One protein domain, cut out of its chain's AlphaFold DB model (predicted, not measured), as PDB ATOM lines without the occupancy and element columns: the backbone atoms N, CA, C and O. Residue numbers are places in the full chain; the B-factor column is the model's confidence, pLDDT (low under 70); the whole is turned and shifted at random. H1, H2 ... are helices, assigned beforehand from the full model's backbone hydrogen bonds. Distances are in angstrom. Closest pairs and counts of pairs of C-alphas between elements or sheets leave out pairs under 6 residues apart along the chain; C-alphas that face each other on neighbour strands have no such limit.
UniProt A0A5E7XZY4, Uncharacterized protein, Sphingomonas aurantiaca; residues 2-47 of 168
ATOM      1  N   LEU A   2      -9.580  -1.395 191.596       94.94
ATOM      2  CA  LEU A   2     -10.672  -2.244 192.077       94.94
ATOM      3  C   LEU A   2     -10.868  -3.460 191.155       94.94
ATOM      4  O   LEU A   2     -10.874  -4.587 191.650       94.94
ATOM      5  N   VAL A   3     -10.934  -3.236 189.838       96.69
ATOM      6  CA  VAL A   3     -11.083  -4.263 188.785       96.69
ATOM      7  C   VAL A   3     -10.178  -3.992 187.576       96.69
ATOM      8  O   VAL A   3      -9.726  -2.867 187.379       96.69
ATOM      9  N   SER A   4      -9.903  -5.016 186.766       95.75
ATOM     10  CA  SER A   4      -9.239  -4.940 185.453       95.75
ATOM     11  C   SER A   4      -9.430  -6.282 184.744       95.75
ATOM     12  O   SER A   4      -9.569  -7.310 185.413       95.75
ATOM     13  N   ASP A   5      -9.462  -6.271 183.415       94.31
ATOM     14  CA  ASP A   5      -9.447  -7.463 182.565       94.31
ATOM     15  C   ASP A   5      -8.025  -7.956 182.242       94.31
ATOM     16  O   ASP A   5      -7.864  -9.113 181.849       94.31
ATOM     17  N   ASP A   6      -7.000  -7.130 182.463       95.00
ATOM     18  CA  ASP A   6      -5.599  -7.506 182.303       95.00
ATOM     19  C   ASP A   6      -5.139  -8.403 183.476       95.00
ATOM     20  O   ASP A   6      -5.088  -7.954 184.630       95.00
ATOM     21  N   PRO A   7      -4.757  -9.671 183.218       92.06
ATOM     22  CA  PRO A   7      -4.318 -10.590 184.265       92.06
ATOM     23  C   PRO A   7      -3.010 -10.166 184.953       92.06
ATOM     24  O   PRO A   7      -2.746 -10.625 186.070       92.06
ATOM     25  N   ALA A   8      -2.195  -9.312 184.325       95.62
ATOM     26  CA  ALA A   8      -0.954  -8.802 184.902       95.62
ATOM     27  C   ALA A   8      -1.196  -7.708 185.956       95.62
ATOM     28  O   ALA A   8      -0.323  -7.450 186.790       95.62
ATOM     29  N   VAL A   9      -2.378  -7.084 185.967       93.81
ATOM     30  CA  VAL A   9      -2.693  -5.985 186.881       93.81
ATOM     31  C   VAL A   9      -3.210  -6.527 188.225       93.81
ATOM     32  O   VAL A   9      -4.152  -7.327 188.282       93.81
ATOM     33  N   PRO A  10      -2.634  -6.100 189.366       91.94
ATOM     34  CA  PRO A  10      -3.171  -6.442 190.675       91.94
ATOM     35  C   PRO A  10      -4.466  -5.663 190.955       91.94
ATOM     36  O   PRO A  10      -4.492  -4.429 191.016       91.94
ATOM     37  N   VAL A  11      -5.547  -6.409 191.187       94.94
ATOM     38  CA  VAL A  11      -6.895  -5.875 191.419       94.94
ATOM     39  C   VAL A  11      -7.557  -6.536 192.621       94.94
ATOM     40  O   VAL A  11      -7.194  -7.650 193.003       94.94
ATOM     41  N   ALA A  12      -8.523  -5.848 193.231       93.62
ATOM     42  CA  ALA A  12      -9.253  -6.371 194.383       93.62
ATOM     43  C   ALA A  12     -10.262  -7.462 193.987       93.62
ATOM     44  O   ALA A  12     -10.358  -8.478 194.678       93.62
ATOM     45  N   TYR A  13     -10.968  -7.280 192.868       93.44
ATOM     46  CA  TYR A  13     -11.926  -8.247 192.338       93.44
ATOM     47  C   TYR A  13     -11.529  -8.693 190.930       93.44
ATOM     48  O   TYR A  13     -11.227  -7.872 190.067       93.44
ATOM     49  N   ARG A  14     -11.541 -10.013 190.710       93.25
ATOM     50  CA  ARG A  14     -11.175 -10.654 189.433       93.25
ATOM     51  C   ARG A  14     -12.324 -11.391 188.754       93.25
ATOM     52  O   ARG A  14     -12.136 -11.945 187.676       93.25
ATOM     53  N   SER A  15     -13.492 -11.474 189.389       93.50
ATOM     54  CA  SER A  15     -14.623 -12.160 188.773       93.50
ATOM     55  C   SER A  15     -15.102 -11.384 187.550       93.50
ATOM     56  O   SER A  15     -15.132 -10.152 187.555       93.50
ATOM     57  N   ARG A  16     -15.518 -12.116 186.511       93.81
ATOM     58  CA  ARG A  16     -16.054 -11.502 185.293       93.81
ATOM     59  C   ARG A  16     -17.269 -10.620 185.592       93.81
ATOM     60  O   ARG A  16     -17.339  -9.506 185.099       93.81
ATOM     61  N   GLU A  17     -18.143 -11.078 186.489       93.62
ATOM     62  CA  GLU A  17     -19.327 -10.336 186.939       93.62
ATOM     63  C   GLU A  17     -18.972  -8.957 187.529       93.62
ATOM     64  O   GLU A  17     -19.636  -7.972 187.215       93.62
ATOM     65  N   ALA A  18     -17.899  -8.869 188.329       95.00
ATOM     66  CA  ALA A  18     -17.447  -7.607 188.912       95.00
ATOM     67  C   ALA A  18     -16.810  -6.690 187.867       95.00
ATOM     68  O   ALA A  18     -17.082  -5.493 187.864       95.00
ATOM     69  N   ILE A  19     -15.980  -7.240 186.975       95.88
ATOM     70  CA  ILE A  19     -15.360  -6.475 185.885       95.88
ATOM     71  C   ILE A  19     -16.449  -5.860 184.999       95.88
ATOM     72  O   ILE A  19     -16.445  -4.651 184.791       95.88
ATOM     73  N   ASP A  20     -17.416  -6.666 184.555       94.75
ATOM     74  CA  ASP A  20     -18.516  -6.209 183.699       94.75
ATOM     75  C   ASP A  20     -19.382  -5.142 184.389       94.75
ATOM     76  O   ASP A  20     -19.859  -4.217 183.739       94.75
ATOM     77  N   PHE A  21     -19.587  -5.248 185.707       94.19
ATOM     78  CA  PHE A  21     -20.355  -4.261 186.464       94.19
ATOM     79  C   PHE A  21     -19.588  -2.948 186.680       94.19
ATOM     80  O   PHE A  21     -20.132  -1.873 186.443       94.19
ATOM     81  N   TYR A  22     -18.339  -3.002 187.139       94.12
ATOM     82  CA  TYR A  22     -17.576  -1.796 187.483       94.12
ATOM     83  C   TYR A  22     -17.003  -1.062 186.264       94.12
ATOM     84  O   TYR A  22     -16.696   0.121 186.383       94.12
ATOM     85  N   LEU A  23     -16.863  -1.737 185.117       93.44
ATOM     86  CA  LEU A  23     -16.429  -1.132 183.850       93.44
ATOM     87  C   LEU A  23     -17.595  -0.838 182.892       93.44
ATOM     88  O   LEU A  23     -17.370  -0.557 181.716       93.44
ATOM     89  N   GLN A  24     -18.841  -0.910 183.369       93.25
ATOM     90  CA  GLN A  24     -19.997  -0.516 182.568       93.25
ATOM     91  C   GLN A  24     -19.906   0.976 182.181       93.25
ATOM     92  O   GLN A  24     -19.384   1.779 182.959       93.25
ATOM     93  N   PRO A  25     -20.430   1.378 181.011       92.69
ATOM     94  CA  PRO A  25     -20.404   2.773 180.593       92.69
ATOM     95  C   PRO A  25     -21.257   3.633 181.534       92.69
ATOM     96  O   PRO A  25     -22.471   3.446 181.636       92.69
ATOM     97  N   ILE A  26     -20.619   4.592 182.200       91.62
ATOM     98  CA  ILE A  26     -21.250   5.602 183.056       91.62
ATOM     99  C   ILE A  26     -20.702   6.989 182.690       91.62
ATOM    100  O   ILE A  26     -19.596   7.065 182.157       91.62
ATOM    101  N   PRO A  27     -21.443   8.083 182.947       94.31
ATOM    102  CA  PRO A  27     -20.917   9.430 182.750       94.31
ATOM    103  C   PRO A  27     -19.600   9.672 183.500       94.31
ATOM    104  O   PRO A  27     -19.424   9.210 184.633       94.31
ATOM    105  N   ASP A  28     -18.708  10.440 182.878       91.69
ATOM    106  CA  ASP A  28     -17.406  10.787 183.447       91.69
ATOM    107  C   ASP A  28     -17.549  11.526 184.790       91.69
ATOM    108  O   ASP A  28     -18.477  12.309 185.005       91.69
ATOM    109  N   GLY A  29     -16.608  11.281 185.707       92.25
ATOM    110  CA  GLY A  29     -16.544  11.951 187.012       92.25
ATOM    111  C   GLY A  29     -17.496  11.412 188.090       92.25
ATOM    112  O   GLY A  29     -17.497  11.938 189.200       92.25
ATOM    113  N   ILE A  30     -18.287  10.366 187.810       94.31
ATOM    114  CA  ILE A  30     -19.156   9.727 188.819       94.31
ATOM    115  C   ILE A  30     -18.365   8.812 189.764       94.31
ATOM    116  O   ILE A  30     -18.652   8.748 190.959       94.31
ATOM    117  N   TRP A  31     -17.407   8.062 189.224       93.81
ATOM    118  CA  TRP A  31     -16.654   7.042 189.948       93.81
ATOM    119  C   TRP A  31     -15.289   6.817 189.293       93.81
ATOM    120  O   TRP A  31     -15.157   6.908 188.074       93.81
ATOM    121  N   GLU A  32     -14.296   6.466 190.108       93.19
ATOM    122  CA  GLU A  32     -12.945   6.111 189.673       93.19
ATOM    123  C   GLU A  32     -12.607   4.690 190.129       93.19
ATOM    124  O   GLU A  32     -12.838   4.328 191.281       93.19
ATOM    125  N   ASN A  33     -12.023   3.877 189.244       95.12
ATOM    126  CA  ASN A  33     -11.665   2.476 189.502       95.12
ATOM    127  C   ASN A  33     -10.409   2.331 190.392       95.12
ATOM    128  O   ASN A  33      -9.414   1.681 190.048       95.12
ATOM    129  N   GLU A  34     -10.460   2.918 191.581       94.75
ATOM    130  CA  GLU A  34      -9.357   2.960 192.525       94.75
ATOM    131  C   GLU A  34      -9.739   2.386 193.887       94.75
ATOM    132  O   GLU A  34     -10.858   2.487 194.380       94.75
ATOM    133  N   VAL A  35      -8.762   1.739 194.517       95.19
ATOM    134  CA  VAL A  35      -8.870   1.273 195.898       95.19
ATOM    135  C   VAL A  35      -7.477   1.236 196.499       95.19
ATOM    136  O   VAL A  35      -6.518   0.794 195.859       95.19
ATOM    137  N   THR A  36      -7.354   1.692 197.743       94.81
ATOM    138  CA  THR A  36      -6.078   1.633 198.459       94.81
ATOM    139  C   THR A  36      -5.863   0.247 199.062       94.81
ATOM    140  O   THR A  36      -6.802  -0.383 199.552       94.81
ATOM    141  N   VAL A  37      -4.603  -0.193 199.140       93.88
ATOM    142  CA  VAL A  37      -4.232  -1.446 199.827       93.88
ATOM    143  C   VAL A  37      -4.720  -1.455 201.282       93.88
ATOM    144  O   VAL A  37      -5.166  -2.485 201.790       93.88
ATOM    145  N   ARG A  38      -4.701  -0.294 201.953       95.62
ATOM    146  CA  ARG A  38      -5.223  -0.132 203.317       95.62
ATOM    147  C   ARG A  38      -6.722  -0.436 203.393       95.62
ATOM    148  O   ARG A  38      -7.133  -1.157 204.299       95.62
ATOM    149  N   SER A  39      -7.520   0.061 202.448       94.75
ATOM    150  CA  SER A  39      -8.961  -0.214 202.382       94.75
ATOM    151  C   SER A  39      -9.239  -1.689 202.090       94.75
ATOM    152  O   SER A  39     -10.075  -2.292 202.758       94.75
ATOM    153  N   THR A  40      -8.491  -2.313 201.173       93.00
ATOM    154  CA  THR A  40      -8.609  -3.756 200.899       93.00
ATOM    155  C   THR A  40      -8.273  -4.597 202.132       93.00
ATOM    156  O   THR A  40      -8.960  -5.575 202.425       93.00
ATOM    157  N   ARG A  41      -7.249  -4.207 202.902       93.12
ATOM    158  CA  ARG A  41      -6.932  -4.853 204.181       93.12
ATOM    159  C   ARG A  41      -8.067  -4.686 205.193       93.12
ATOM    160  O   ARG A  41      -8.417  -5.659 205.851       93.12
ATOM    161  N   ALA A  42      -8.634  -3.487 205.316       95.19
ATOM    162  CA  ALA A  42      -9.756  -3.226 206.219       95.19
ATOM    163  C   ALA A  42     -10.994  -4.060 205.854       95.19
ATOM    164  O   ALA A  42     -11.604  -4.653 206.739       95.19
ATOM    165  N   ALA A  43     -11.302  -4.191 204.560       91.75
ATOM    166  CA  ALA A  43     -12.418  -5.000 204.073       91.75
ATOM    167  C   ALA A  43     -12.307  -6.477 204.490       91.75
ATOM    168  O   ALA A  43     -13.308  -7.093 204.831       91.75
ATOM    169  N   ARG A  44     -11.089  -7.037 204.558       89.94
ATOM    170  CA  ARG A  44     -10.869  -8.424 205.020       89.94
ATOM    171  C   ARG A  44     -11.154  -8.649 206.504       89.94
ATOM    172  O   ARG A  44     -11.279  -9.792 206.922       89.94
ATOM    173  N   MET A  45     -11.214  -7.583 207.297       92.75
ATOM    174  CA  MET A  45     -11.546  -7.638 208.723       92.75
ATOM    175  C   MET A  45     -13.002  -7.229 208.986       92.75
ATOM    176  O   MET A  45     -13.435  -7.204 210.135       92.75
ATOM    177  N   TYR A  46     -13.751  -6.871 207.939       91.44
ATOM    178  CA  TYR A  46     -15.130  -6.431 208.066       91.44
ATOM    179  C   TYR A  46     -16.058  -7.636 208.250       91.44
ATOM    180  O   TYR A  46     -16.305  -8.393 207.315       91.44
ATOM    181  N   GLU A  47     -16.578  -7.805 209.466       92.06
ATOM    182  CA  GLU A  47     -17.423  -8.944 209.838       92.06
ATOM    183  C   GLU A  47     -18.711  -8.464 210.539       92.06
ATOM    184  O   GLU A  47     -18.872  -8.589 211.753       92.06
TER     185      GLU A  47
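This is residues 2 to 47 of the 168 residues of an uncharacterized protein of Sphingomonas aurantiaca (UniProt A0A5E7XZY4). This is a piece with little regular structure, built mostly of loops: two short helices, H1 and H2, sit at separate places, and the opening stretch, residues 2 to 15, makes a folded loop beside H1. A long link swings out from H1, with residues 24 to 30 sticking out, and comes back to reach H2, where residues 41 to 47 stick out. The printed part has 46 residues, with no named strand; its class is all helix, though the named elements hold only 14 residues. It is only just loose, close to compact, with a radius of gyration of the C-alphas of 11.7 A, and spans 31 by 24 by 18 A.

Find C-alpha 16 at (-16.054, -11.502, 185.293); from there H1, residues 16 to 22, runs 10.1 A. H2, residues 37 to 43, runs 9.9 A to C-alpha 43 at (-12.418, -5.000, 204.073).

H1 and H2 are apart. In both, every O i to N i+4 pair is within hydrogen-bond range.

Look to Asp 28 and Glu 47 for the C-alphas farthest apart, 33.0 A. The link from H1 to H2, 14 residues, is long. The printed part has no cut, and no printed residue is under 70 in pLDDT.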